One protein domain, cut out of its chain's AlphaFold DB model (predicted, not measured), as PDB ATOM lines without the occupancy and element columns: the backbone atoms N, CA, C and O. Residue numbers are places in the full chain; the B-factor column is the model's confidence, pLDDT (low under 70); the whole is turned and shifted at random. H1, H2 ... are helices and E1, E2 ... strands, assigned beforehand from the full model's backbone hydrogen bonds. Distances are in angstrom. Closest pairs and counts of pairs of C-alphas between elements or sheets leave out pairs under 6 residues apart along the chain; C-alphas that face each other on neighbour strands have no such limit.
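This is residues 200 to 414 of the 434 residues of an uncharacterized protein of Bdellovibrionales bacterium RBG_16_40_8 (UniProt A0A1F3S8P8). The chain winds in stacked turns, a solenoid: E4, E7 and E9 make one wall, and E5, E8 and E10 a second that meets it at a corner. E11 and E12 bend to run through both walls, while E6 with residues 250 to 251 and 291 to 292 makes a short third side. H5 packs on the outside of the second wall, with H3 beside it, and the hairpin E2 and E3 extends that wall. Printed are 215 residues with six named helices and thirteen named strands; along the chain two helices come first, then ten strands, then four helices, then three strands; the class is mixed, helices and strands, and the branched sheet of twelve strands has both parallel and antiparallel neighbour pairs. The whole is compact, radius of gyration of the C-alphas 16.4 A, spanning 47 by 39 by 31 A.

Find C-alpha 220 at (10.411, 14.269, 34.507), where E1, residues 220 to 223, begins. E2 is 231 to 236, 16.4 A, and E3 239 to 244, 17.0 A; then come E4, 255 to 259, E5, 263 to 266, E6, 269 to 271, E7, 276 to 280, E8, 284 to 287, E9, 301 to 305, and E10, 308 to 311. E11 is 375 to 387, E12 391 to 403, and E13 409 to 412, ending at C-alpha 412, (-2.114, 27.433, 8.968). The helices are H1, 201 to 205, H2, 209 to 212, H3, 315 to 322, H4, 325 to 328, H5, 339 to 351, 18.3 A, and H6, 354 to 358.

Start at E11, which bends by 138 degrees at residue 383: parallel E9 (N 303 to O 379, 2.8 A) and E10 (N 309 to O 384, 2.8 A) lie on one side, parallel E12 (N 380 to O 396, 2.9 A) on the other. E7, parallel to E9 with N 278 and O 302 within hydrogen-bond range at 2.8 A, lies on one side of E9, and E11 lies on the other side. H5 is on the sheet, its closest C-alphas to E10 being Ala 346 and Gly 308, 6.8 A. H3 touches H5 (C-alphas of Leu 322 and Ala 343, 5.1 A) at a shallow tilt of 1 degree, opposite ways. Every O i to N i+4 pair is within hydrogen-bond range in H1, H3 and H5; H6 has 0 of 1, but 2 of 2 O i to N i+3 pairs.

The C-alphas farthest apart, Ala 213 and Asp 367, are 48.7 A apart. The printed part has no cut; the links E8 to E9 and H6 to E11 are long. Confidence is under 70 at residues 325 to 337, 359 to 369 and 407 to 408.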
ATOM      1  N   SER A 200      14.303  30.895  29.112       93.06
ATOM      2  CA  SER A 200      15.662  30.476  29.450       93.06
ATOM      3  C   SER A 200      15.663  29.116  30.159       93.06
ATOM      4  O   SER A 200      14.613  28.588  30.535       93.06
ATOM      5  N   GLU A 201      16.843  28.524  30.355       94.06
ATOM      6  CA  GLU A 201      16.943  27.284  31.130       94.06
ATOM      7  C   GLU A 201      16.517  27.527  32.583       94.06
ATOM      8  O   GLU A 201      15.773  26.736  33.156       94.06
ATOM      9  N   GLU A 202      16.897  28.676  33.142       94.25
ATOM     10  CA  GLU A 202      16.519  29.112  34.485       94.25
ATOM     11  C   GLU A 202      15.002  29.278  34.625       94.25
ATOM     12  O   GLU A 202      14.440  28.888  35.649       94.25
ATOM     13  N   ASP A 203      14.328  29.799  33.590       94.31
ATOM     14  CA  ASP A 203      12.868  29.916  33.572       94.31
ATOM     15  C   ASP A 203      12.198  28.531  33.674       94.31
ATOM     16  O   ASP A 203      11.191  28.399  34.370       94.31
ATOM     17  N   ILE A 204      12.763  27.493  33.037       96.19
ATOM     18  CA  ILE A 204      12.258  26.108  33.105       96.19
ATOM     19  C   ILE A 204      12.625  25.433  34.434       96.19
ATOM     20  O   ILE A 204      11.770  24.787  35.043       96.19
ATOM     21  N   ILE A 205      13.863  25.599  34.916       95.38
ATOM     22  CA  ILE A 205      14.319  25.072  36.215       95.38
ATOM     23  C   ILE A 205      13.425  25.598  37.339       95.38
ATOM     24  O   ILE A 205      13.010  24.836  38.213       95.38
ATOM     25  N   ALA A 206      13.065  26.883  37.291       95.38
ATOM     26  CA  ALA A 206      12.210  27.518  38.287       95.38
ATOM     27  C   ALA A 206      10.796  26.908  38.382       95.38
ATOM     28  O   ALA A 206      10.118  27.139  39.384       95.38
ATOM     29  N   LEU A 207      10.344  26.138  37.383       94.25
ATOM     30  CA  LEU A 207       9.047  25.448  37.414       94.25
ATOM     31  C   LEU A 207       9.071  24.177  38.275       94.25
ATOM     32  O   LEU A 207       8.035  23.773  38.802       94.25
ATOM     33  N   ALA A 208      10.229  23.524  38.384       94.94
ATOM     34  CA  ALA A 208      10.395  22.244  39.073       94.94
ATOM     35  C   ALA A 208      11.824  22.090  39.634       94.94
ATOM     36  O   ALA A 208      12.548  21.172  39.230       94.94
ATOM     37  N   PRO A 209      12.267  22.982  40.544       95.19
ATOM     38  CA  PRO A 209      13.659  23.045  40.997       95.19
ATOM     39  C   PRO A 209      14.152  21.731  41.618       95.19
ATOM     40  O   PRO A 209      15.328  21.391  41.509       95.19
ATOM     41  N   GLU A 210      13.257  20.940  42.212       93.81
ATOM     42  CA  GLU A 210      13.571  19.625  42.773       93.81
ATOM     43  C   GLU A 210      14.112  18.609  41.754       93.81
ATOM     44  O   GLU A 210      14.856  17.715  42.153       93.81
ATOM     45  N   LEU A 211      13.833  18.753  40.448       93.12
ATOM     46  CA  LEU A 211      14.454  17.893  39.425       93.12
ATOM     47  C   LEU A 211      15.968  18.144  39.304       93.12
ATOM     48  O   LEU A 211      16.706  17.285  38.818       93.12
ATOM     49  N   TRP A 212      16.460  19.299  39.758       94.94
ATOM     50  CA  TRP A 212      17.879  19.667  39.764       94.94
ATOM     51  C   TRP A 212      18.512  19.622  41.158       94.94
ATOM     52  O   TRP A 212      19.707  19.876  41.280       94.94
ATOM     53  N   ALA A 213      17.755  19.261  42.200       91.12
ATOM     54  CA  ALA A 213      18.268  19.212  43.570       91.12
ATOM     55  C   ALA A 213      19.322  18.111  43.779       91.12
ATOM     56  O   ALA A 213      20.226  18.273  44.595       91.12
ATOM     57  N   THR A 214      19.223  17.000  43.042       84.38
ATOM     58  CA  THR A 214      20.200  15.904  43.082       84.38
ATOM     59  C   THR A 214      20.517  15.387  41.676       84.38
ATOM     60  O   THR A 214      19.758  15.591  40.721       84.38
ATOM     61  N   LEU A 215      21.665  14.715  41.536       77.25
ATOM     62  CA  LEU A 215      22.048  14.056  40.282       77.25
ATOM     63  C   LEU A 215      21.098  12.895  39.943       77.25
ATOM     64  O   LEU A 215      20.732  12.746  38.780       77.25
ATOM     65  N   ASP A 216      20.630  12.169  40.963       77.00
ATOM     66  CA  ASP A 216      19.727  11.013  40.839       77.00
ATOM     67  C   ASP A 216      18.236  11.387  40.794       77.00
ATOM     68  O   ASP A 216      17.365  10.515  40.771       77.00
ATOM     69  N   ALA A 217      17.908  12.682  40.827       76.88
ATOM     70  CA  ALA A 217      16.528  13.134  40.750       76.88
ATOM     71  C   ALA A 217      15.869  12.654  39.447       76.88
ATOM     72  O   ALA A 217      16.514  12.550  38.398       76.88
ATOM     73  N   SER A 218      14.553  12.419  39.510       86.56
ATOM     74  CA  SER A 218      13.741  12.178  38.316       86.56
ATOM     75  C   SER A 218      14.054  13.225  37.243       86.56
ATOM     76  O   SER A 218      14.281  14.397  37.540       86.56
ATOM     77  N   ARG A 219      14.036  12.814  35.974       92.50
ATOM     78  CA  ARG A 219      14.188  13.739  34.841       92.50
ATOM     79  C   ARG A 219      12.868  14.348  34.390       92.50
ATOM     80  O   ARG A 219      12.870  15.223  33.529       92.50
ATOM     81  N   VAL A 220      11.751  13.871  34.929       94.12
ATOM     82  CA  VAL A 220      10.411  14.269  34.507       94.12
ATOM     83  C   VAL A 220       9.552  14.565  35.727       94.12
ATOM     84  O   VAL A 220       9.488  13.762  36.663       94.12
ATOM     85  N   LYS A 221       8.848  15.697  35.689       92.56
ATOM     86  CA  LYS A 221       7.766  16.013  36.621       92.56
ATOM     87  C   LYS A 221       6.491  16.310  35.865       92.56
ATOM     88  O   LYS A 221       6.496  17.084  34.914       92.56
ATOM     89  N   ARG A 222       5.386  15.747  36.340       91.56
ATOM     90  CA  ARG A 222       4.044  16.045  35.850       91.56
ATOM     91  C   ARG A 222       3.285  16.885  36.869       91.56
ATOM     92  O   ARG A 222       3.335  16.615  38.064       91.56
ATOM     93  N   PHE A 223       2.545  17.866  36.372       87.81
ATOM     94  CA  PHE A 223       1.561  18.636  37.119       87.81
ATOM     95  C   PHE A 223       0.162  18.371  36.551       87.81
ATOM     96  O   PHE A 223      -0.008  18.228  35.337       87.81
ATOM     97  N   GLY A 224      -0.836  18.329  37.437       75.19
ATOM     98  CA  GLY A 224      -2.248  18.115  37.091       75.19
ATOM     99  C   GLY A 224      -2.706  16.652  37.089       75.19
ATOM    100  O   GLY A 224      -3.900  16.396  36.985       75.19
ATOM    101  N   SER A 225      -1.797  15.685  37.236       78.00
ATOM    102  CA  SER A 225      -2.139  14.268  37.410       78.00
ATOM    103  C   SER A 225      -0.989  13.508  38.071       78.00
ATOM    104  O   SER A 225       0.178  13.814  37.834       78.00
ATOM    105  N   ASN A 226      -1.341  12.502  38.873       74.31
ATOM    106  CA  ASN A 226      -0.398  11.590  39.527       74.31
ATOM    107  C   ASN A 226      -0.100  10.344  38.674       74.31
ATOM    108  O   ASN A 226       0.668   9.483  39.098       74.31
ATOM    109  N   ALA A 227      -0.721  10.212  37.497       76.75
ATOM    110  CA  ALA A 227      -0.448   9.091  36.608       76.75
ATOM    111  C   ALA A 227       1.005   9.161  36.098       76.75
ATOM    112  O   ALA A 227       1.473  10.256  35.754       76.75
ATOM    113  N   PRO A 228       1.708   8.014  36.013       77.31
ATOM    114  CA  PRO A 228       3.083   7.979  35.545       77.31
ATOM    115  C   PRO A 228       3.170   8.564  34.138       77.31
ATOM    116  O   PRO A 228       2.269   8.394  33.314       77.31
ATOM    117  N   THR A 229       4.258   9.275  33.867       80.44
ATOM    118  CA  THR A 229       4.562   9.737  32.516       80.44
ATOM    119  C   THR A 229       5.141   8.587  31.709       80.44
ATOM    120  O   THR A 229       6.058   7.920  32.184       80.44
ATOM    121  N   GLN A 230       4.674   8.394  30.477       91.94
ATOM    122  CA  GLN A 230       5.181   7.379  29.541       91.94
ATOM    123  C   GLN A 230       6.499   7.827  28.881       91.94
ATOM    124  O   GLN A 230       6.707   7.689  27.677       91.94
ATOM    125  N   PHE A 231       7.389   8.410  29.685       95.44
ATOM    126  CA  PHE A 231       8.737   8.786  29.293       95.44
ATOM    127  C   PHE A 231       9.734   7.791  29.882       95.44
ATOM    128  O   PHE A 231       9.657   7.428  31.054       95.44
ATOM    129  N   VAL A 232      10.695   7.385  29.065       94.62
ATOM    130  CA  VAL A 232      11.818   6.531  29.434       94.62
ATOM    131  C   VAL A 232      13.104   7.343  29.400       94.62
ATOM    132  O   VAL A 232      13.305   8.185  28.526       94.62
ATOM    133  N   VAL A 233      13.996   7.084  30.352       94.19
ATOM    134  CA  VAL A 233      15.351   7.639  30.332       94.19
ATOM    135  C   VAL A 233      16.257   6.657  29.598       94.19
ATOM    136  O   VAL A 233      16.213   5.448  29.836       94.19
ATOM    137  N   ARG A 234      17.057   7.173  28.671       93.44
ATOM    138  CA  ARG A 234      18.060   6.423  27.914       93.44
ATOM    139  C   ARG A 234      19.438   6.989  28.213       93.44
ATOM    140  O   ARG A 234      19.566   8.182  28.475       93.44
ATOM    141  N   GLU A 235      20.447   6.134  28.148       89.56
ATOM    142  CA  GLU A 235      21.844   6.495  28.361       89.56
ATOM    143  C   GLU A 235      22.672   6.167  27.118       89.56
ATOM    144  O   GLU A 235      22.455   5.143  26.465       89.56
ATOM    145  N   ASN A 236      23.607   7.049  26.783       87.44
ATOM    146  CA  ASN A 236      24.585   6.856  25.726       87.44
ATOM    147  C   ASN A 236      25.855   7.647  26.050       87.44
ATOM    148  O   ASN A 236      25.775   8.834  26.358       87.44
ATOM    149  N   SER A 237      27.022   7.007  25.963       72.31
ATOM    150  CA  SER A 237      28.327   7.657  26.165       72.31
ATOM    151  C   SER A 237      28.415   8.529  27.432       72.31
ATOM    152  O   SER A 237      28.981   9.619  27.399       72.31
ATOM    153  N   SER A 238      27.889   8.039  28.562       78.94
ATOM    154  CA  SER A 238      27.845   8.729  29.872       78.94
ATOM    155  C   SER A 238      26.876   9.917  29.978       78.94
ATOM    156  O   SER A 238      26.898  10.642  30.972       78.94
ATOM    157  N   ALA A 239      26.017  10.135  28.982       88.88
ATOM    158  CA  ALA A 239      24.973  11.151  29.015       88.88
ATOM    159  C   ALA A 239      23.586  10.509  28.920       88.88
ATOM    160  O   ALA A 239      23.407   9.463  28.296       88.88
ATOM    161  N   THR A 240      22.586  11.151  29.526       92.38
ATOM    162  CA  THR A 240      21.202  10.666  29.510       92.38
ATOM    163  C   THR A 240      20.261  11.640  28.818       92.38
ATOM    164  O   THR A 240      20.383  12.858  28.964       92.38
ATOM    165  N   TYR A 241      19.287  11.091  28.096       95.44
ATOM    166  CA  TYR A 241      18.190  11.833  27.480       95.44
ATOM    167  C   TYR A 241      16.846  11.185  27.820       95.44
ATOM    168  O   TYR A 241      16.766   9.998  28.145       95.44
ATOM    169  N   THR A 242      15.786  11.983  27.762       96.81
ATOM    170  CA  THR A 242      14.409  11.533  27.976       96.81
ATOM    171  C   THR A 242      13.762  11.244  26.624       96.81
ATOM    172  O   THR A 242      13.954  12.003  25.678       96.81
ATOM    173  N   MET A 243      12.984  10.170  26.517       96.56
ATOM    174  CA  MET A 243      12.311   9.769  25.280       96.56
ATOM    175  C   MET A 243      10.898   9.260  25.558       96.56
ATOM    176  O   MET A 243      10.675   8.691  26.623       96.56
ATOM    177  N   ASN A 244       9.931   9.450  24.651       96.31
ATOM    178  CA  ASN A 244       8.632   8.779  24.800       96.31
ATOM    179  C   ASN A 244       8.789   7.265  24.617       96.31
ATOM    180  O   ASN A 244       9.554   6.801  23.775       96.31
ATOM    181  N   ASP A 245       8.046   6.486  25.389       94.44
ATOM    182  CA  ASP A 245       7.916   5.063  25.118       94.44
ATOM    183  C   ASP A 245       7.120   4.863  23.818       94.44
ATOM    184  O   ASP A 245       5.952   5.225  23.726       94.44
ATOM    185  N   GLU A 246       7.764   4.310  22.789       91.44
ATOM    186  CA  GLU A 246       7.156   4.081  21.468       91.44
ATOM    187  C   GLU A 246       6.048   3.007  21.499       91.44
ATOM    188  O   GLU A 246       5.256   2.893  20.560       91.44
ATOM    189  N   THR A 247       5.990   2.205  22.568       92.06
ATOM    190  CA  THR A 247       5.005   1.126  22.727       92.06
ATOM    191  C   THR A 247       3.739   1.571  23.447       92.06
ATOM    192  O   THR A 247       2.719   0.886  23.363       92.06
ATOM    193  N   THR A 248       3.780   2.723  24.118       93.50
ATOM    194  CA  THR A 248       2.665   3.238  24.906       93.50
ATOM    195  C   THR A 248       2.229   4.619  24.432       93.50
ATOM    196  O   THR A 248       2.876   5.294  23.634       93.50
ATOM    197  N   GLU A 249       1.045   5.013  24.879       94.19
ATOM    198  CA  GLU A 249       0.475   6.325  24.617       94.19
ATOM    199  C   GLU A 249       0.819   7.273  25.760       94.19
ATOM    200  O   GLU A 249       0.541   6.974  26.925       94.19
ATOM    201  N   LEU A 250       1.369   8.440  25.428       94.81
ATOM    202  CA  LEU A 250       1.616   9.489  26.404       94.81
ATOM    203  C   LEU A 250       0.284  10.061  26.905       94.81
ATOM    204  O   LEU A 250      -0.382  10.830  26.217       94.81
ATOM    205  N   GLN A 251      -0.072   9.721  28.139       93.19
ATOM    206  CA  GLN A 251      -1.247  10.237  28.830       93.19
ATOM    207  C   GLN A 251      -0.954  11.662  29.297       93.19
ATOM    208  O   GLN A 251      -0.333  11.844  30.345       93.19
ATOM    209  N   CYS A 252      -1.384  12.682  28.555       91.62
ATOM    210  CA  CYS A 252      -1.026  14.079  28.817       91.62
ATOM    211  C   CYS A 252      -2.218  15.049  28.801       91.62
ATOM    212  O   CYS A 252      -2.032  16.267  28.839       91.62
ATOM    213  N   ALA A 253      -3.448  14.532  28.814       92.19
ATOM    214  CA  ALA A 253      -4.649  15.349  28.889       92.19
ATOM    215  C   ALA A 253      -4.576  16.348  30.057       92.19
ATOM    216  O   ALA A 253      -4.264  15.981  31.199       92.19
ATOM    217  N   LYS A 254      -4.818  17.628  29.749       90.19
ATOM    218  CA  LYS A 254      -4.804  18.775  30.677       90.19
ATOM    219  C   LYS A 254      -3.569  18.831  31.585       90.19
ATOM    220  O   LYS A 254      -3.647  19.320  32.710       90.19
ATOM    221  N   SER A 255      -2.437  18.305  31.123       91.31
ATOM    222  CA  SER A 255      -1.240  18.133  31.945       91.31
ATOM    223  C   SER A 255      -0.109  19.045  31.491       91.31
ATOM    224  O   SER A 255       0.031  19.374  30.311       91.31
ATOM    225  N   ASN A 256       0.727  19.420  32.456       94.44
ATOM    226  CA  ASN A 256       1.987  20.109  32.216       94.44
ATOM    227  C   ASN A 256       3.122  19.175  32.632       94.44
ATOM    228  O   ASN A 256       3.100  18.646  33.744       94.44
ATOM    229  N   ILE A 257       4.090  18.951  31.753       96.44
ATOM    230  CA  ILE A 257       5.213  18.052  31.998       96.44
ATOM    231  C   ILE A 257       6.513  18.828  31.831       96.44
ATOM    232  O   ILE A 257       6.772  19.394  30.772       96.44
ATOM    233  N   ILE A 258       7.328  18.841  32.879       97.31
ATOM    234  CA  ILE A 258       8.652  19.455  32.889       97.31
ATOM    235  C   ILE A 258       9.665  18.338  32.671       97.31
ATOM    236  O   ILE A 258       9.615  17.313  33.355       97.31
ATOM    237  N   VAL A 259      10.573  18.541  31.720       97.31
ATOM    238  CA  VAL A 259      11.624  17.594  31.350       97.31
ATOM    239  C   VAL A 259      12.989  18.249  31.551       97.31
ATOM    240  O   VAL A 259      13.311  19.267  30.936       97.31
ATOM    241  N   LYS A 260      13.806  17.628  32.400       96.56
ATOM    242  CA  LYS A 260      15.211  17.971  32.616       96.56
ATOM    243  C   LYS A 260      16.058  17.471  31.446       96.56
ATOM    244  O   LYS A 260      16.060  16.276  31.134       96.56
ATOM    245  N   GLY A 261      16.825  18.378  30.849       96.06
ATOM    246  CA  GLY A 261      17.744  18.138  29.734       96.06
ATOM    247  C   GLY A 261      17.039  17.812  28.415       96.06
ATOM    248  O   GLY A 261      15.947  18.307  28.151       96.06
ATOM    249  N   THR A 262      17.686  16.997  27.581       97.44
ATOM    250  CA  THR A 262      17.236  16.669  26.220       97.44
ATOM    251  C   THR A 262      15.988  15.788  26.199       97.44
ATOM    252  O   THR A 262      15.914  14.788  26.920       97.44
ATOM    253  N   LEU A 263      15.047  16.117  25.310       98.19
ATOM    254  CA  LEU A 263      13.867  15.310  25.003       98.19
ATOM    255  C   LEU A 263      13.913  14.825  23.549       98.19
ATOM    256  O   LEU A 263      14.088  15.615  22.627       98.19
ATOM    257  N   TYR A 264      13.691  13.534  23.335       97.81
ATOM    258  CA  TYR A 264      13.545  12.937  22.014       97.81
ATOM    259  C   TYR A 264      12.148  12.333  21.862       97.81
ATOM    260  O   TYR A 264      11.758  11.431  22.596       97.81
ATOM    261  N   LEU A 265      11.374  12.861  20.922       97.94
ATOM    262  CA  LEU A 265      10.041  12.393  20.586       97.94
ATOM    263  C   LEU A 265      10.107  11.626  19.273       97.94
ATOM    264  O   LEU A 265      10.491  12.185  18.249       97.94
ATOM    265  N   ARG A 266       9.709  10.359  19.292       95.75
ATOM    266  CA  ARG A 266       9.705   9.491  18.121       95.75
ATOM    267  C   ARG A 266       8.340   8.852  17.936       95.75
ATOM    268  O   ARG A 266       7.859   8.176  18.844       95.75
ATOM    269  N   ASN A 267       7.732   9.086  16.769       95.81
ATOM    270  CA  ASN A 267       6.407   8.582  16.388       95.81
ATOM    271  C   ASN A 267       5.386   8.727  17.529       95.81
ATOM    272  O   ASN A 267       4.723   7.765  17.920       95.81
ATOM    273  N   LEU A 268       5.340   9.921  18.129       97.38
ATOM    274  CA  LEU A 268       4.649  10.154  19.392       97.38
ATOM    275  C   LEU A 268       3.154   9.848  19.256       97.38
ATOM    276  O   LEU A 268       2.465  10.470  18.452       97.38
ATOM    277  N   LYS A 269       2.647   8.954  20.108       97.12
ATOM    278  CA  LYS A 269       1.213   8.778  20.364       97.12
ATOM    279  C   LYS A 269       0.863   9.479  21.668       97.12
ATOM    280  O   LYS A 269       1.509   9.218  22.681       97.12
ATOM    281  N   VAL A 270      -0.124  10.367  21.653       96.38
ATOM    282  CA  VAL A 270      -0.449  11.207  22.814       96.38
ATOM    283  C   VAL A 270      -1.955  11.370  22.984       96.38
ATOM    284  O   VAL A 270      -2.658  11.693  22.031       96.38
ATOM    285  N   ASP A 271      -2.453  11.201  24.206       94.88
ATOM    286  CA  ASP A 271      -3.749  11.751  24.599       94.88
ATOM    287  C   ASP A 271      -3.525  13.155  25.159       94.88
ATOM    288  O   ASP A 271      -2.897  13.334  26.207       94.88
ATOM    289  N   ALA A 272      -3.997  14.159  24.428       95.31
ATOM    290  CA  ALA A 272      -3.788  15.565  24.726       95.31
ATOM    291  C   ALA A 272      -5.118  16.320  24.860       95.31
ATOM    292  O   ALA A 272      -5.186  17.509  24.535       95.31
ATOM    293  N   ALA A 273      -6.169  15.648  25.345       92.69
ATOM    294  CA  ALA A 273      -7.469  16.272  25.588       92.69
ATOM    295  C   ALA A 273      -7.318  17.482  26.521       92.69
ATOM    296  O   ALA A 273      -6.674  17.405  27.568       92.69
ATOM    297  N   GLY A 274      -7.859  18.639  26.136       89.06
ATOM    298  CA  GLY A 274      -7.667  19.915  26.841       89.06
ATOM    299  C   GLY A 274      -6.217  20.437  26.890       89.06
ATOM    300  O   GLY A 274      -5.907  21.396  27.609       89.06
ATOM    301  N   GLY A 275      -5.318  19.828  26.122       92.44
ATOM    302  CA  GLY A 275      -3.933  20.232  25.915       92.44
ATOM    303  C   GLY A 275      -2.895  19.500  26.760       92.44
ATOM    304  O   GLY A 275      -3.036  19.370  27.976       92.44
ATOM    305  N   CYS A 276      -1.803  19.128  26.097       95.81
ATOM    306  CA  CYS A 276      -0.563  18.624  26.671       95.81
ATOM    307  C   CYS A 276       0.535  19.684  26.529       95.81
ATOM    308  O   CYS A 276       0.775  20.157  25.420       95.81
ATOM    309  N   ARG A 277       1.210  20.068  27.619       97.25
ATOM    310  CA  ARG A 277       2.287  21.077  27.581       97.25
ATOM    311  C   ARG A 277       3.599  20.496  28.079       97.25
ATOM    312  O   ARG A 277       3.671  20.036  29.217       97.25
ATOM    313  N   LEU A 278       4.628  20.542  27.243       98.31
ATOM    314  CA  LEU A 278       5.974  20.069  27.544       98.31
ATOM    315  C   LEU A 278       6.909  21.268  27.735       98.31
ATOM    316  O   LEU A 278       6.994  22.132  26.865       98.31
ATOM    317  N   TYR A 279       7.610  21.296  28.866       98.38
ATOM    318  CA  TYR A 279       8.554  22.336  29.273       98.38
ATOM    319  C   TYR A 279       9.942  21.716  29.393       98.38
ATOM    320  O   TYR A 279      10.199  20.961  30.328       98.38
ATOM    321  N   VAL A 280      10.823  21.980  28.434       98.44
ATOM    322  CA  VAL A 280      12.079  21.232  28.280       98.44
ATOM    323  C   VAL A 280      13.279  22.146  28.491       98.44
ATOM    324  O   VAL A 280      13.391  23.188  27.845       98.44
ATOM    325  N   SER A 281      14.180  21.763  29.399       97.62
ATOM    326  CA  SER A 281      15.357  22.582  29.727       97.62
ATOM    327  C   SER A 281      16.491  22.452  28.698       97.62
ATOM    328  O   SER A 281      17.296  23.365  28.565       97.62
ATOM    329  N   GLY A 282      16.547  21.342  27.953       97.00
ATOM    330  CA  GLY A 282      17.451  21.144  26.812       97.00
ATOM    331  C   GLY A 282      16.730  21.230  25.465       97.00
ATOM    332  O   GLY A 282      15.614  21.754  25.367       97.00
ATOM    333  N   SER A 283      17.351  20.699  24.413       97.94
ATOM    334  CA  SER A 283      16.743  20.608  23.079       97.94
ATOM    335  C   SER A 283      15.671  19.526  22.996       97.94
ATOM    336  O   SER A 283      15.712  18.512  23.700       97.94
ATOM    337  N   VAL A 284      14.734  19.728  22.073       98.56
ATOM    338  CA  VAL A 284      13.727  18.739  21.688       98.56
ATOM    339  C   VAL A 284      14.006  18.261  20.274       98.56
ATOM    340  O   VAL A 284      14.066  19.062  19.344       98.56
ATOM    341  N   PHE A 285      14.117  16.953  20.097       97.75
ATOM    342  CA  PHE A 285      14.218  16.313  18.790       97.75
ATOM    343  C   PHE A 285      12.910  15.594  18.489       97.75
ATOM    344  O   PHE A 285      12.434  14.838  19.328       97.75
ATOM    345  N   ILE A 286      12.323  15.827  17.318       97.31
ATOM    346  CA  ILE A 286      11.074  15.191  16.885       97.31
ATOM    347  C   ILE A 286      11.341  14.400  15.607       97.31
ATOM    348  O   ILE A 286      11.733  14.962  14.582       97.31
ATOM    349  N   GLU A 287      11.108  13.094  15.666       94.50
ATOM    350  CA  GLU A 287      11.176  12.175  14.538       94.50
ATOM    351  C   GLU A 287       9.805  11.543  14.287       94.50
ATOM    352  O   GLU A 287       9.245  10.865  15.146       94.50
ATOM    353  N   GLY A 288       9.290  11.720  13.075       93.31
ATOM    354  CA  GLY A 288       8.035  11.127  12.639       93.31
ATOM    355  C   GLY A 288       6.796  11.957  12.998       93.31
ATOM    356  O   GLY A 288       6.903  13.106  13.452       93.31
ATOM    357  N   PRO A 289       5.603  11.398  12.730       95.69
ATOM    358  CA  PRO A 289       4.331  12.045  13.019       95.69
ATOM    359  C   PRO A 289       4.038  12.105  14.521       95.69
ATOM    360  O   PRO A 289       4.556  11.318  15.317       95.69
ATOM    361  N   ILE A 290       3.143  13.023  14.883       97.25
ATOM    362  CA  ILE A 290       2.502  13.092  16.198       97.25
ATOM    363  C   ILE A 290       1.046  12.680  16.000       97.25
ATOM    364  O   ILE A 290       0.319  13.303  15.229       97.25
ATOM    365  N   VAL A 291       0.636  11.612  16.673       96.62
ATOM    366  CA  VAL A 291      -0.688  11.008  16.543       96.62
ATOM    367  C   VAL A 291      -1.461  11.236  17.835       96.62
ATOM    368  O   VAL A 291      -1.064  10.753  18.898       96.62
ATOM    369  N   TYR A 292      -2.580  11.953  17.744       96.12
ATOM    370  CA  TYR A 292      -3.500  12.105  18.866       96.12
ATOM    371  C   TYR A 292      -4.340  10.840  19.016       96.12
ATOM    372  O   TYR A 292      -4.957  10.373  18.060       96.12
ATOM    373  N   ALA A 293      -4.337  10.276  20.217       90.62
ATOM    374  CA  ALA A 293      -5.022   9.031  20.532       90.62
ATOM    375  C   ALA A 293      -6.545   9.152  20.514       90.62
ATOM    376  O   ALA A 293      -7.257   8.216  20.152       90.62
ATOM    377  N   THR A 294      -7.046  10.318  20.910       85.94
ATOM    378  CA  THR A 294      -8.469  10.606  21.010       85.94
ATOM    379  C   THR A 294      -8.868  11.650  19.972       85.94
ATOM    380  O   THR A 294      -8.117  12.570  19.645       85.94
ATOM    381  N   THR A 295     -10.073  11.506  19.422       78.69
ATOM    382  CA  THR A 295     -10.652  12.488  18.505       78.69
ATOM    383  C   THR A 295     -11.353  13.565  19.329       78.69
ATOM    384  O   THR A 295     -12.410  13.348  19.914       78.69
ATOM    385  N   GLY A 296     -10.746  14.745  19.414       83.50
ATOM    386  CA  GLY A 296     -11.303  15.883  20.142       83.50
ATOM    387  C   GLY A 296     -10.937  17.196  19.468       83.50
ATOM    388  O   GLY A 296      -9.871  17.322  18.870       83.50
ATOM    389  N   THR A 297     -11.820  18.188  19.558       88.00
ATOM    390  CA  THR A 297     -11.590  19.532  18.993       88.00
ATOM    391  C   THR A 297     -10.720  20.418  19.889       88.00
ATOM    392  O   THR A 297     -10.446  21.573  19.549       88.00
ATOM    393  N   ASP A 298     -10.315  19.900  21.048       89.12
ATOM    394  CA  ASP A 298      -9.446  20.529  22.040       89.12
ATOM    395  C   ASP A 298      -8.084  19.823  22.184       89.12
ATOM    396  O   ASP A 298      -7.278  20.210  23.035       89.12
ATOM    397  N   GLN A 299      -7.804  18.822  21.343       95.00
ATOM    398  CA  GLN A 299      -6.512  18.142  21.285       95.00
ATOM    399  C   GLN A 299      -5.432  19.116  20.828       95.00
ATOM    400  O   GLN A 299      -5.521  19.696  19.747       95.00
ATOM    401  N   ASN A 300      -4.415  19.315  21.661       97.44
ATOM    402  CA  ASN A 300      -3.260  20.119  21.284       97.44
ATOM    403  C   ASN A 300      -2.015  19.710  22.058       97.44
ATOM    404  O   ASN A 300      -2.077  19.406  23.250       97.44
ATOM    405  N   LEU A 301      -0.874  19.767  21.389       98.25
ATOM    406  CA  LEU A 301       0.434  19.618  21.995       98.25
ATOM    407  C   LEU A 301       1.161  20.958  21.937       98.25
ATOM    408  O   LEU A 301       1.259  21.590  20.889       98.25
ATOM    409  N   GLN A 302       1.685  21.388  23.074       98.44
ATOM    410  CA  GLN A 302       2.485  22.595  23.194       98.44
ATOM    411  C   GLN A 302       3.863  22.193  23.694       98.44
ATOM    412  O   GLN A 302       3.975  21.510  24.709       98.44
ATOM    413  N   ILE A 303       4.917  22.600  23.000       98.69
ATOM    414  CA  ILE A 303       6.293  22.258  23.354       98.69
ATOM    415  C   ILE A 303       7.091  23.542  23.460       98.69
ATOM    416  O   ILE A 303       7.233  24.262  22.473       98.69
ATOM    417  N   THR A 304       7.634  23.799  24.646       98.56
ATOM    418  CA  THR A 304       8.607  24.861  24.852       98.56
ATOM    419  C   THR A 304       9.973  24.282  25.200       98.56
ATOM    420  O   THR A 304      10.073  23.367  26.018       98.56
ATOM    421  N   SER A 305      11.027  24.812  24.584       98.25
ATOM    422  CA  SER A 305      12.416  24.420  24.835       98.25
ATOM    423  C   SER A 305      13.261  25.638  25.165       98.25
ATOM    424  O   SER A 305      13.174  26.656  24.481       98.25
ATOM    425  N   ALA A 306      14.122  25.507  26.171       96.38
ATOM    426  CA  ALA A 306      15.090  26.539  26.507       96.38
ATOM    427  C   ALA A 306      16.275  26.617  25.529       96.38
ATOM    428  O   ALA A 306      16.991  27.620  25.539       96.38
ATOM    429  N   ASN A 307      16.493  25.601  24.679       95.44
ATOM    430  CA  ASN A 307      17.600  25.578  23.719       95.44
ATOM    431  C   ASN A 307      17.139  25.594  22.253       95.44
ATOM    432  O   ASN A 307      17.472  26.523  21.516       95.44
ATOM    433  N   GLY A 308      16.355  24.600  21.828       95.81
ATOM    434  CA  GLY A 308      15.910  24.477  20.443       95.81
ATOM    435  C   GLY A 308      14.992  23.280  20.190       95.81
ATOM    436  O   GLY A 308      14.975  22.321  20.956       95.81
ATOM    437  N   ILE A 309      14.229  23.334  19.099       98.06
ATOM    438  CA  ILE A 309      13.352  22.254  18.630       98.06
ATOM    439  C   ILE A 309      13.767  21.872  17.207       98.06
ATOM    440  O   ILE A 309      13.815  22.718  16.313       98.06
ATOM    441  N   PHE A 310      14.051  20.591  16.986       95.62
ATOM    442  CA  PHE A 310      14.592  20.059  15.738       95.62
ATOM    443  C   PHE A 310      13.717  18.915  15.230       95.62
ATOM    444  O   PHE A 310      13.588  17.888  15.889       95.62
ATOM    445  N   MET A 311      13.119  19.079  14.052       95.06
ATOM    446  CA  MET A 311      12.163  18.125  13.486       95.06
ATOM    447  C   MET A 311      12.726  17.485  12.213       95.06
ATOM    448  O   MET A 311      13.039  18.179  11.242       95.06
ATOM    449  N   GLY A 312      12.876  16.159  12.216       90.38
ATOM    450  CA  GLY A 312      13.365  15.397  11.061       90.38
ATOM    451  C   GLY A 312      14.817  15.676  10.672       90.38
ATOM    452  O   GLY A 312      15.176  15.529   9.505       90.38
ATOM    453  N   ILE A 313      15.644  16.123  11.621       85.75
ATOM    454  CA  ILE A 313      17.057  16.439  11.395       85.75
ATOM    455  C   ILE A 313      17.932  15.315  11.948       85.75
ATOM    456  O   ILE A 313      17.908  15.051  13.146       85.75
ATOM    457  N   GLY A 314      18.735  14.706  11.080       85.62
ATOM    458  CA  GLY A 314      19.825  13.812  11.451       85.62
ATOM    459  C   GLY A 314      21.083  14.572  11.877       85.62
ATOM    460  O   GLY A 314      21.249  15.768  11.614       85.62
ATOM    461  N   LEU A 315      22.003  13.864  12.532       85.62
ATOM    462  CA  LEU A 315      23.175  14.457  13.181       85.62
ATOM    463  C   LEU A 315      24.104  15.192  12.197       85.62
ATOM    464  O   LEU A 315      24.569  16.297  12.476       85.62
ATOM    465  N   ASN A 316      24.309  14.625  11.004       81.38
ATOM    466  CA  ASN A 316      25.135  15.230   9.954       81.38
ATOM    467  C   ASN A 316      24.568  16.578   9.473       81.38
ATOM    468  O   ASN A 316      25.311  17.542   9.255       81.38
ATOM    469  N   ASN A 317      23.244  16.677   9.308       78.75
ATOM    470  CA  ASN A 317      22.607  17.947   8.970       78.75
ATOM    471  C   ASN A 317      22.580  18.931  10.120       78.75
ATOM    472  O   ASN A 317      22.667  20.133   9.861       78.75
ATOM    473  N   LEU A 318      22.450  18.439  11.350       83.06
ATOM    474  CA  LEU A 318      22.522  19.267  12.539       83.06
ATOM    475  C   LEU A 318      23.867  20.000  12.564       83.06
ATOM    476  O   LEU A 318      23.881  21.226  12.560       83.06
ATOM    477  N   GLU A 319      24.984  19.280  12.420       83.62
ATOM    478  CA  GLU A 319      26.327  19.873  12.318       83.62
ATOM    479  C   GLU A 319      26.435  20.858  11.143       83.62
ATOM    480  O   GLU A 319      26.839  22.013  11.294       83.62
ATOM    481  N   ARG A 320      26.026  20.423   9.943       77.81
ATOM    482  CA  ARG A 320      26.140  21.229   8.722       77.81
ATOM    483  C   ARG A 320      25.354  22.537   8.796       77.81
ATOM    484  O   ARG A 320      25.803  23.530   8.232       77.81
ATOM    485  N   ARG A 321      24.178  22.540   9.424       73.81
ATOM    486  CA  ARG A 321      23.298  23.717   9.475       73.81
ATOM    487  C   ARG A 321      23.528  24.586  10.697       73.81
ATOM    488  O   ARG A 321      23.384  25.798  10.596       73.81
ATOM    489  N   LEU A 322      23.844  23.975  11.832       77.00
ATOM    490  CA  LEU A 322      24.020  24.699  13.082       77.00
ATOM    491  C   LEU A 322      25.446  25.202  13.274       77.00
ATOM    492  O   LEU A 322      25.610  26.247  13.894       77.00
ATOM    493  N   LEU A 323      26.456  24.491  12.757       76.50
ATOM    494  CA  LEU A 323      27.862  24.772  13.067       76.50
ATOM    495  C   LEU A 323      28.682  25.242  11.865       76.50
ATOM    496  O   LEU A 323      29.605  26.039  12.036       76.50
ATOM    497  N   LYS A 324      28.380  24.787  10.638       73.50
ATOM    498  CA  LYS A 324      29.240  25.137   9.494       73.50
ATOM    499  C   LYS A 324      29.071  26.610   9.076       73.50
ATOM    500  O   LYS A 324      27.957  27.026   8.748       73.50
ATOM    501  N   PRO A 325      30.173  27.386   8.973       52.94
ATOM    502  CA  PRO A 325      30.152  28.847   8.839       52.94
ATOM    503  C   PRO A 325      29.284  29.391   7.704       52.94
ATOM    504  O   PRO A 325      28.688  30.450   7.856       52.94
ATOM    505  N   ILE A 326      29.179  28.668   6.587       50.66
ATOM    506  CA  ILE A 326      28.431  29.107   5.397       50.66
ATOM    507  C   ILE A 326      26.936  29.323   5.709       50.66
ATOM    508  O   ILE A 326      26.302  30.163   5.084       50.66
ATOM    509  N   HIS A 327      26.383  28.629   6.713       49.22
ATOM    510  CA  HIS A 327      24.971  28.746   7.113       49.22
ATOM    511  C   HIS A 327      24.769  29.454   8.464       49.22
ATOM    512  O   HIS A 327      23.662  29.890   8.763       49.22
ATOM    513  N   VAL A 328      25.824  29.587   9.275       48.75
ATOM    514  CA  VAL A 328      25.770  30.197  10.621       48.75
ATOM    515  C   VAL A 328      26.054  31.699  10.586       48.75
ATOM    516  O   VAL A 328      25.644  32.423  11.489       48.75
ATOM    517  N   ARG A 329      26.682  32.204   9.513       47.22
ATOM    518  CA  ARG A 329      26.994  33.633   9.313       47.22
ATOM    519  C   ARG A 329      25.770  34.568   9.238       47.22
ATOM    520  O   ARG A 329      25.969  35.756   9.026       47.22
ATOM    521  N   GLY A 330      24.539  34.082   9.437       47.56
ATOM    522  CA  GLY A 330      23.324  34.911   9.406       47.56
ATOM    523  C   GLY A 330      22.247  34.630  10.471       47.56
ATOM    524  O   GLY A 330      21.260  35.358  10.520       47.56
ATOM    525  N   LEU A 331      22.440  33.674  11.392       51.16
ATOM    526  CA  LEU A 331      21.574  33.502  12.568       51.16
ATOM    527  C   LEU A 331      22.346  33.795  13.881       51.16
ATOM    528  O   LEU A 331      23.106  32.966  14.356       51.16
ATOM    529  N   GLN A 332      22.177  34.981  14.470       52.03
ATOM    530  CA  GLN A 332      22.538  35.345  15.841       52.03
ATOM    531  C   GLN A 332      21.239  35.748  16.542       52.03
ATOM    532  O   GLN A 332      20.535  36.664  16.129       52.03
ATOM    533  N   ILE A 333      20.925  35.005  17.593       51.06
ATOM    534  CA  ILE A 333      19.766  35.166  18.469       51.06
ATOM    535  C   ILE A 333      20.153  36.160  19.561       51.06
ATOM    536  O   ILE A 333      21.269  36.085  20.083       51.06
ATOM    537  N   SER A 334      19.261  37.093  19.895       43.12
ATOM    538  CA  SER A 334      19.530  38.066  20.956       43.12
ATOM    539  C   SER A 334      18.983  37.517  22.271       43.12
ATOM    540  O   SER A 334      17.787  37.579  22.527       43.12
ATOM    541  N   GLY A 335      19.868  37.025  23.128       52.22
ATOM    542  CA  GLY A 335      19.527  36.552  24.465       52.22
ATOM    543  C   GLY A 335      20.783  36.368  25.309       52.22
ATOM    544  O   GLY A 335      21.878  36.727  24.884       52.22
ATOM    545  N   THR A 336      20.640  35.776  26.495       50.97
ATOM    546  CA  THR A 336      21.770  35.479  27.398       50.97
ATOM    547  C   THR A 336      22.815  34.547  26.774       50.97
ATOM    548  O   THR A 336      23.969  34.570  27.192       50.97
ATOM    549  N   ARG A 337      22.423  33.753  25.765       65.62
ATOM    550  CA  ARG A 337      23.283  32.799  25.051       65.62
ATOM    551  C   ARG A 337      23.247  33.058  23.538       65.62
ATOM    552  O   ARG A 337      22.151  33.016  22.963       65.62
ATOM    553  N   PRO A 338      24.401  33.286  22.880       73.31
ATOM    554  CA  PRO A 338      24.488  33.435  21.428       73.31
ATOM    555  C   PRO A 338      23.941  32.216  20.674       73.31
ATOM    556  O   PRO A 338      24.039  31.084  21.152       73.31
ATOM    557  N   TYR A 339      23.439  32.420  19.448       77.31
ATOM    558  CA  TYR A 339      22.968  31.320  18.585       77.31
ATOM    559  C   TYR A 339      24.010  30.209  18.441       77.31
ATOM    560  O   TYR A 339      23.657  29.045  18.560       77.31
ATOM    561  N   SER A 340      25.285  30.553  18.222       75.88
ATOM    562  CA  SER A 340      26.366  29.573  18.060       75.88
ATOM    563  C   SER A 340      26.534  28.679  19.287       75.88
ATOM    564  O   SER A 340      26.795  27.489  19.149       75.88
ATOM    565  N   GLU A 341      26.348  29.220  20.488       84.38
ATOM    566  CA  GLU A 341      26.414  28.448  21.724       84.38
ATOM    567  C   GLU A 341      25.236  27.473  21.831       84.38
ATOM    568  O   GLU A 341      25.434  26.293  22.106       84.38
ATOM    569  N   ARG A 342      24.021  27.939  21.523       86.88
ATOM    570  CA  ARG A 342      22.811  27.100  21.487       86.88
ATOM    571  C   ARG A 342      22.889  26.017  20.417       86.88
ATOM    572  O   ARG A 342      22.495  24.879  20.647       86.88
ATOM    573  N   ALA A 343      23.435  26.370  19.259       84.94
ATOM    574  CA  ALA A 343      23.709  25.488  18.140       84.94
ATOM    575  C   ALA A 343      24.722  24.393  18.509       84.94
ATOM    576  O   ALA A 343      24.470  23.218  18.252       84.94
ATOM    577  N   ASN A 344      25.829  24.767  19.161       89.00
ATOM    578  CA  ASN A 344      26.804  23.825  19.716       89.00
ATOM    579  C   ASN A 344      26.156  22.904  20.752       89.00
ATOM    580  O   ASN A 344      26.313  21.689  20.668       89.00
ATOM    581  N   GLN A 345      25.382  23.465  21.683       92.44
ATOM    582  CA  GLN A 345      24.673  22.692  22.698       92.44
ATOM    583  C   GLN A 345      23.688  21.703  22.066       92.44
ATOM    584  O   GLN A 345      23.700  20.527  22.407       92.44
ATOM    585  N   ALA A 346      22.885  22.146  21.097       92.62
ATOM    586  CA  ALA A 346      21.950  21.286  20.382       92.62
ATOM    587  C   ALA A 346      22.676  20.166  19.634       92.62
ATOM    588  O   ALA A 346      22.220  19.029  19.641       92.62
ATOM    589  N   TYR A 347      23.822  20.459  19.015       92.38
ATOM    590  CA  TYR A 347      24.638  19.433  18.376       92.38
ATOM    591  C   TYR A 347      25.127  18.384  19.383       92.38
ATOM    592  O   TYR A 347      24.924  17.195  19.152       92.38
ATOM    593  N   LEU A 348      25.687  18.806  20.523       92.56
ATOM    594  CA  LEU A 348      26.128  17.902  21.595       92.56
ATOM    595  C   LEU A 348      24.971  17.085  22.191       92.56
ATOM    596  O   LEU A 348      25.121  15.910  22.499       92.56
ATOM    597  N   GLU A 349      23.791  17.679  22.329       94.12
ATOM    598  CA  GLU A 349      22.588  16.966  22.767       94.12
ATOM    599  C   GLU A 349      22.050  16.010  21.694       94.12
ATOM    600  O   GLU A 349      21.389  15.025  22.014       94.12
ATOM    601  N   GLY A 350      22.343  16.274  20.422       92.25
ATOM    602  CA  GLY A 350      22.035  15.375  19.320       92.25
ATOM    603  C   GLY A 350      22.968  14.163  19.270       92.25
ATOM    604  O   GLY A 350      22.503  13.055  19.004       92.25
ATOM    605  N   THR A 351      24.266  14.328  19.563       91.69
ATOM    606  CA  THR A 351      25.246  13.219  19.517       91.69
ATOM    607  C   THR A 351      24.953  12.127  20.546       91.69
ATOM    608  O   THR A 351      25.295  10.966  20.323       91.69
ATOM    609  N   ILE A 352      24.275  12.458  21.650       91.81
ATOM    610  CA  ILE A 352      23.878  11.468  22.660       91.81
ATOM    611  C   ILE A 352      22.669  10.626  22.213       91.81
ATOM    612  O   ILE A 352      22.422   9.562  22.781       91.81
ATOM    613  N   ILE A 353      21.946  11.020  21.160       89.12
ATOM    614  CA  ILE A 353      20.810  10.263  20.618       89.12
ATOM    615  C   ILE A 353      21.286   9.419  19.428       89.12
ATOM    616  O   ILE A 353      21.256   9.858  18.280       89.12
ATOM    617  N   ASN A 354      21.659   8.157  19.682       82.44
ATOM    618  CA  ASN A 354      22.141   7.214  18.651       82.44
ATOM    619  C   ASN A 354      21.223   7.092  17.420       82.44
ATOM    620  O   ASN A 354      21.685   6.783  16.323       82.44
ATOM    621  N   ALA A 355      19.915   7.300  17.588       78.50
ATOM    622  CA  ALA A 355      18.964   7.256  16.483       78.50
ATOM    623  C   ALA A 355      19.185   8.390  15.463       78.50
ATOM    624  O   ALA A 355      19.007   8.158  14.271       78.50
ATOM    625  N   LEU A 356      19.654   9.569  15.892       79.00
ATOM    626  CA  LEU A 356      19.895  10.708  14.997       79.00
ATOM    627  C   LEU A 356      21.086  10.493  14.057       79.00
ATOM    628  O   LEU A 356      21.130  11.100  12.990       79.00
ATOM    629  N   ASP A 357      22.037   9.633  14.423       75.38
ATOM    630  CA  ASP A 357      23.135   9.233  13.532       75.38
ATOM    631  C   ASP A 357      22.631   8.333  12.388       75.38
ATOM    632  O   ASP A 357      23.077   8.414  11.243       75.38
ATOM    633  N   LYS A 358      21.621   7.509  12.693       70.69
ATOM    634  CA  LYS A 358      20.973   6.596  11.742       70.69
ATOM    635  C   LYS A 358      19.839   7.231  10.961       70.69
ATOM    636  O   LYS A 358      19.400   6.641   9.974       70.69
ATOM    637  N   LEU A 359      19.359   8.399  11.386       67.94
ATOM    638  CA  LEU A 359      18.468   9.206  10.579       67.94
ATOM    639  C   LEU A 359      19.216   9.563   9.301       67.94
ATOM    640  O   LEU A 359      20.026  10.491   9.251       67.94
ATOM    641  N   ILE A 360      18.917   8.799   8.250       58.41
ATOM    642  CA  ILE A 360      19.087   9.263   6.887       58.41
ATOM    643  C   ILE A 360      18.198  10.486   6.839       58.41
ATOM    644  O   ILE A 360      16.973  10.398   6.771       58.41
ATOM    645  N   ASP A 361      18.841  11.635   7.001       56.62
ATOM    646  CA  ASP A 361      18.234  12.914   6.749       56.62
ATOM    647  C   ASP A 361      17.367  12.800   5.505       56.62
ATOM    648  O   ASP A 361      17.752  12.129   4.546       56.62
ATOM    649  N   ALA A 362      16.256  13.525   5.475       51.62
ATOM    650  CA  ALA A 362      15.358  13.612   4.326       51.62
ATOM    651  C   ALA A 362      16.042  14.142   3.028       51.62
ATOM    652  O   ALA A 362      15.372  14.655   2.139       51.62
ATOM    653  N   LYS A 363      17.386  14.150   2.965       47.31
ATOM    654  CA  LYS A 363      18.256  14.451   1.835       47.31
ATOM    655  C   LYS A 363      19.725  14.004   2.079       47.31
ATOM    656  O   LYS A 363      20.605  14.868   2.045       47.31
ATOM    657  N   LYS A 364      20.035  12.737   2.421       43.44
ATOM    658  CA  LYS A 364      21.460  12.300   2.407       43.44
ATOM    659  C   LYS A 364      21.995  12.254   0.969       43.44
ATOM    660  O   LYS A 364      23.114  12.696   0.745       43.44
ATOM    661  N   ASP A 365      21.119  11.925   0.024       47.16
ATOM    662  CA  ASP A 365      21.348  12.037  -1.416       47.16
ATOM    663  C   ASP A 365      20.300  12.977  -2.030       47.16
ATOM    664  O   ASP A 365      19.211  13.143  -1.468       47.16
ATOM    665  N   GLU A 366      20.594  13.615  -3.168       51.81
ATOM    666  CA  GLU A 366      19.575  14.356  -3.936       51.81
ATOM    667  C   GLU A 366      18.348  13.492  -4.278       51.81
ATOM    668  O   GLU A 366      17.261  14.042  -4.451       51.81
ATOM    669  N   ASP A 367      18.513  12.167  -4.217       54.06
ATOM    670  CA  ASP A 367      17.512  11.140  -4.489       54.06
ATOM    671  C   ASP A 367      16.768  10.615  -3.248       54.06
ATOM    672  O   ASP A 367      15.814   9.850  -3.381       54.06
ATOM    673  N   SER A 368      17.167  10.991  -2.024       56.66
ATOM    674  CA  SER A 368      16.402  10.596  -0.833       56.66
ATOM    675  C   SER A 368      15.114  11.421  -0.771       56.66
ATOM    676  O   SER A 368      15.200  12.650  -0.642       56.66
ATOM    677  N   PRO A 369      13.920  10.799  -0.845       64.50
ATOM    678  CA  PRO A 369      12.677  11.545  -0.812       64.50
ATOM    679  C   PRO A 369      12.587  12.283   0.518       64.50
ATOM    680  O   PRO A 369      12.788  11.708   1.593       64.50
ATOM    681  N   ARG A 370      12.279  13.581   0.448       72.25
ATOM    682  CA  ARG A 370      11.916  14.314   1.656       72.25
ATOM    683  C   ARG A 370      10.699  13.611   2.281       72.25
ATOM    684  O   ARG A 370       9.877  13.044   1.562       72.25
ATOM    685  N   LEU A 371      10.559  13.661   3.602       85.12
ATOM    686  CA  LEU A 371       9.377  13.116   4.274       85.12
ATOM    687  C   LEU A 371       8.324  14.217   4.442       85.12
ATOM    688  O   LEU A 371       8.612  15.258   5.038       85.12
ATOM    689  N   SER A 372       7.121  13.973   3.917       90.94
ATOM    690  CA  SER A 372       5.942  14.806   4.171       90.94
ATOM    691  C   SER A 372       5.334  14.387   5.501       90.94
ATOM    692  O   SER A 372       4.932  13.233   5.641       90.94
ATOM    693  N   ILE A 373       5.269  15.295   6.467       93.06
ATOM    694  CA  ILE A 373       4.611  15.067   7.750       93.06
ATOM    695  C   ILE A 373       3.760  16.284   8.069       93.06
ATOM    696  O   ILE A 373       4.280  17.388   8.228       93.06
ATOM    697  N   ASP A 374       2.463  16.039   8.209       95.81
ATOM    698  CA  ASP A 374       1.527  17.053   8.657       95.81
ATOM    699  C   ASP A 374       1.500  17.089  10.188       95.81
ATOM    700  O   ASP A 374       1.388  16.060  10.860       95.81
ATOM    701  N   TYR A 375       1.583  18.293  10.742       97.12
ATOM    702  CA  TYR A 375       1.418  18.564  12.163       97.12
ATOM    703  C   TYR A 375       0.154  19.392  12.356       97.12
ATOM    704  O   TYR A 375      -0.035  20.401  11.687       97.12
ATOM    705  N   THR A 376      -0.724  18.972  13.264       97.06
ATOM    706  CA  THR A 376      -1.973  19.676  13.601       97.06
ATOM    707  C   THR A 376      -2.078  19.835  15.115       97.06
ATOM    708  O   THR A 376      -1.539  19.015  15.865       97.06
ATOM    709  N   GLY A 377      -2.716  20.908  15.583       97.38
ATOM    710  CA  GLY A 377      -2.840  21.217  17.005       97.38
ATOM    711  C   GLY A 377      -1.496  21.402  17.712       97.38
ATOM    712  O   GLY A 377      -1.391  21.094  18.896       97.38
ATOM    713  N   LEU A 378      -0.453  21.855  17.005       98.19
ATOM    714  CA  LEU A 378       0.909  21.942  17.540       98.19
ATOM    715  C   LEU A 378       1.340  23.395  17.778       98.19
ATOM    716  O   LEU A 378       1.347  24.213  16.861       98.19
ATOM    717  N   LEU A 379       1.750  23.710  19.005       98.56
ATOM    718  CA  LEU A 379       2.350  24.998  19.352       98.56
ATOM    719  C   LEU A 379       3.803  24.779  19.767       98.56
ATOM    720  O   LEU A 379       4.077  24.059  20.725       98.56
ATOM    721  N   LEU A 380       4.739  25.398  19.055       98.69
ATOM    722  CA  LEU A 380       6.168  25.295  19.340       98.69
ATOM    723  C   LEU A 380       6.721  26.634  19.820       98.69
ATOM    724  O   LEU A 380       6.483  27.658  19.181       98.69
ATOM    725  N   ASN A 381       7.503  26.622  20.899       98.38
ATOM    726  CA  ASN A 381       8.243  27.786  21.370       98.38
ATOM    727  C   ASN A 381       9.695  27.438  21.712       98.38
ATOM    728  O   ASN A 381       9.958  26.602  22.570       98.38
ATOM    729  N   ALA A 382      10.657  28.053  21.033       96.81
ATOM    730  CA  ALA A 382      12.073  27.858  21.338       96.81
ATOM    731  C   ALA A 382      12.925  28.962  20.710       96.81
ATOM    732  O   ALA A 382      12.490  29.575  19.734       96.81
ATOM    733  N   PRO A 383      14.160  29.187  21.188       92.56
ATOM    734  CA  PRO A 383      15.070  30.121  20.532       92.56
ATOM    735  C   PRO A 383      15.313  29.726  19.067       92.56
ATOM    736  O   PRO A 383      15.230  30.567  18.173       92.56
ATOM    737  N   ILE A 384      15.559  28.435  18.818       91.31
ATOM    738  CA  ILE A 384      15.824  27.863  17.494       91.31
ATOM    739  C   ILE A 384      14.754  26.818  17.182       91.31
ATOM    740  O   ILE A 384      14.594  25.866  17.941       91.31
ATOM    741  N   ILE A 385      14.059  26.946  16.050       94.25
ATOM    742  CA  ILE A 385      13.146  25.911  15.546       94.25
ATOM    743  C   ILE A 385      13.538  25.539  14.127       94.25
ATOM    744  O   ILE A 385      13.401  26.343  13.208       94.25
ATOM    745  N   HIS A 386      14.016  24.314  13.930       91.75
ATOM    746  CA  HIS A 386      14.378  23.821  12.610       91.75
ATOM    747  C   HIS A 386      13.549  22.598  12.217       91.75
ATOM    748  O   HIS A 386      13.328  21.698  13.024       91.75
ATOM    749  N   SER A 387      13.153  22.527  10.947       90.94
ATOM    750  CA  SER A 387      12.432  21.381  10.392       90.94
ATOM    751  C   SER A 387      12.937  20.985   9.010       90.94
ATOM    752  O   SER A 387      13.222  21.833   8.159       90.94
ATOM    753  N   ARG A 388      13.031  19.676   8.770       86.81
ATOM    754  CA  ARG A 388      13.349  19.078   7.460       86.81
ATOM    755  C   ARG A 388      12.197  18.306   6.847       86.81
ATOM    756  O   ARG A 388      12.311  17.917   5.684       86.81
ATOM    757  N   TYR A 389      11.118  18.121   7.597       88.88
ATOM    758  CA  TYR A 389       9.869  17.649   7.024       88.88
ATOM    759  C   TYR A 389       9.329  18.663   6.016       88.88
ATOM    760  O   TYR A 389       9.890  19.739   5.844       88.88
ATOM    761  N   PHE A 390       8.306  18.302   5.271       87.00
ATOM    762  CA  PHE A 390       7.469  19.253   4.546       87.00
ATOM    763  C   PHE A 390       6.011  18.856   4.767       87.00
ATOM    764  O   PHE A 390       5.760  17.853   5.432       87.00
ATOM    765  N   GLY A 391       5.071  19.625   4.232       90.69
ATOM    766  CA  GLY A 391       3.644  19.397   4.449       90.69
ATOM    767  C   GLY A 391       3.000  20.528   5.239       90.69
ATOM    768  O   GLY A 391       3.522  21.650   5.295       90.69
ATOM    769  N   LEU A 392       1.840  20.228   5.810       94.81
ATOM    770  CA  LEU A 392       1.022  21.177   6.548       94.81
ATOM    771  C   LEU A 392       1.477  21.269   8.006       94.81
ATOM    772  O   LEU A 392       1.414  20.305   8.762       94.81
ATOM    773  N   PHE A 393       1.861  22.465   8.434       96.94
ATOM    774  CA  PHE A 393       1.958  22.834   9.837       96.94
ATOM    775  C   PHE A 393       0.729  23.664  10.217       96.94
ATOM    776  O   PHE A 393       0.653  24.858   9.930       96.94
ATOM    777  N   LYS A 394      -0.241  23.032  10.870       97.88
ATOM    778  CA  LYS A 394      -1.439  23.672  11.406       97.88
ATOM    779  C   LYS A 394      -1.273  23.897  12.908       97.88
ATOM    780  O   LYS A 394      -1.383  22.970  13.711       97.88
ATOM    781  N   GLY A 395      -0.955  25.129  13.288       98.06
ATOM    782  CA  GLY A 395      -0.640  25.490  14.664       98.06
ATOM    783  C   GLY A 395       0.017  26.857  14.802       98.06
ATOM    784  O   GLY A 395      -0.298  27.767  14.041       98.06
ATOM    785  N   THR A 396       0.921  27.010  15.773       98.25
ATOM    786  CA  THR A 396       1.655  28.268  15.996       98.25
ATOM    787  C   THR A 396       3.128  28.009  16.327       98.25
ATOM    788  O   THR A 396       3.450  27.264  17.249       98.25
ATOM    789  N   VAL A 397       4.037  28.660  15.599       98.12
ATOM    790  CA  VAL A 397       5.488  28.647  15.852       98.12
ATOM    791  C   VAL A 397       5.911  29.982  16.455       98.12
ATOM    792  O   VAL A 397       5.652  31.020  15.855       98.12
ATOM    793  N   ILE A 398       6.590  29.970  17.604       97.62
ATOM    794  CA  ILE A 398       7.101  31.166  18.289       97.62
ATOM    795  C   ILE A 398       8.608  31.006  18.492       97.62
ATOM    796  O   ILE A 398       9.026  30.196  19.318       97.62
ATOM    797  N   ALA A 399       9.436  31.745  17.752       94.38
ATOM    798  CA  ALA A 399      10.887  31.558  17.813       94.38
ATOM    799  C   ALA A 399      11.705  32.821  17.564       94.38
ATOM    800  O   ALA A 399      11.264  33.765  16.916       94.38
ATOM    801  N   GLU A 400      12.960  32.814  17.999       88.19
ATOM    802  CA  GLU A 400      13.907  33.852  17.583       88.19
ATOM    803  C   GLU A 400      14.470  33.574  16.184       88.19
ATOM    804  O   GLU A 400      14.637  34.495  15.378       88.19
ATOM    805  N   ALA A 401      14.717  32.300  15.876       85.25
ATOM    806  CA  ALA A 401      15.112  31.821  14.562       85.25
ATOM    807  C   ALA A 401      14.306  30.574  14.178       85.25
ATOM    808  O   ALA A 401      14.249  29.596  14.925       85.25
ATOM    809  N   ALA A 402      13.717  30.598  12.983       89.25
ATOM    810  CA  ALA A 402      12.930  29.500  12.443       89.25
ATOM    811  C   ALA A 402      13.411  29.134  11.035       89.25
ATOM    812  O   ALA A 402      13.397  29.971  10.134       89.25
ATOM    813  N   LEU A 403      13.811  27.877  10.832       85.50
ATOM    814  CA  LEU A 403      14.283  27.379   9.541       85.50
ATOM    815  C   LEU A 403      13.574  26.086   9.152       85.50
ATOM    816  O   LEU A 403      13.859  25.005   9.664       85.50
ATOM    817  N   PHE A 404      12.685  26.195   8.179       85.88
ATOM    818  CA  PHE A 404      11.898  25.083   7.664       85.88
ATOM    819  C   PHE A 404      12.406  24.650   6.279       85.88
ATOM    820  O   PHE A 404      13.281  25.285   5.680       85.88
ATOM    821  N   SER A 405      11.922  23.516   5.773       79.06
ATOM    822  CA  SER A 405      12.306  23.013   4.451       79.06
ATOM    823  C   SER A 405      11.827  23.967   3.349       79.06
ATOM    824  O   SER A 405      10.661  24.345   3.314       79.06
ATOM    825  N   LEU A 406      12.735  24.375   2.457       70.31
ATOM    826  CA  LEU A 406      12.458  25.413   1.462       70.31
ATOM    827  C   LEU A 406      11.428  24.951   0.418       70.31
ATOM    828  O   LEU A 406      11.585  23.861  -0.148       70.31
ATOM    829  N   GLY A 407      10.447  25.818   0.134       62.72
ATOM    830  CA  GLY A 407       9.543  25.770  -1.021       62.72
ATOM    831  C   GLY A 407       8.328  24.851  -0.883       62.72
ATOM    832  O   GLY A 407       7.602  24.680  -1.855       62.72
ATOM    833  N   GLN A 408       8.130  24.210   0.272       67.31
ATOM    834  CA  GLN A 408       7.113  23.159   0.442       67.31
ATOM    835  C   GLN A 408       6.473  23.135   1.840       67.31
ATOM    836  O   GLN A 408       5.852  22.141   2.216       67.31
ATOM    837  N   PHE A 409       6.648  24.197   2.631       79.38
ATOM    838  CA  PHE A 409       6.008  24.305   3.939       79.38
ATOM    839  C   PHE A 409       4.779  25.191   3.876       79.38
ATOM    840  O   PHE A 409       4.865  26.341   3.445       79.38
ATOM    841  N   HIS A 410       3.670  24.639   4.353       91.12
ATOM    842  CA  HIS A 410       2.397  25.320   4.446       91.12
ATOM    843  C   HIS A 410       2.069  25.562   5.917       91.12
ATOM    844  O   HIS A 410       2.035  24.619   6.700       91.12
ATOM    845  N   PHE A 411       1.825  26.809   6.297       94.56
ATOM    846  CA  PHE A 411       1.464  27.184   7.657       94.56
ATOM    847  C   PHE A 411       0.007  27.628   7.721       94.56
ATOM    848  O   PHE A 411      -0.383  28.574   7.043       94.56
ATOM    849  N   GLU A 412      -0.773  26.995   8.587       96.81
ATOM    850  CA  GLU A 412      -2.114  27.433   8.968       96.81
ATOM    851  C   GLU A 412      -2.164  27.669  10.471       96.81
ATOM    852  O   GLU A 412      -1.489  26.989  11.242       96.81
ATOM    853  N   PHE A 413      -3.008  28.598  10.909       97.75
ATOM    854  CA  PHE A 413      -3.330  28.703  12.324       97.75
ATOM    855  C   PHE A 413      -4.338  27.617  12.714       97.75
ATOM    856  O   PHE A 413      -5.357  27.426  12.042       97.75
ATOM    857  N   ASP A 414      -4.082  26.918  13.820       98.00
ATOM    858  CA  ASP A 414      -5.035  25.954  14.364       98.00
ATOM    859  C   ASP A 414      -6.022  26.625  15.326       98.00
ATOM    860  O   ASP A 414      -5.642  27.198  16.349       98.00
TER     861      ASP A 414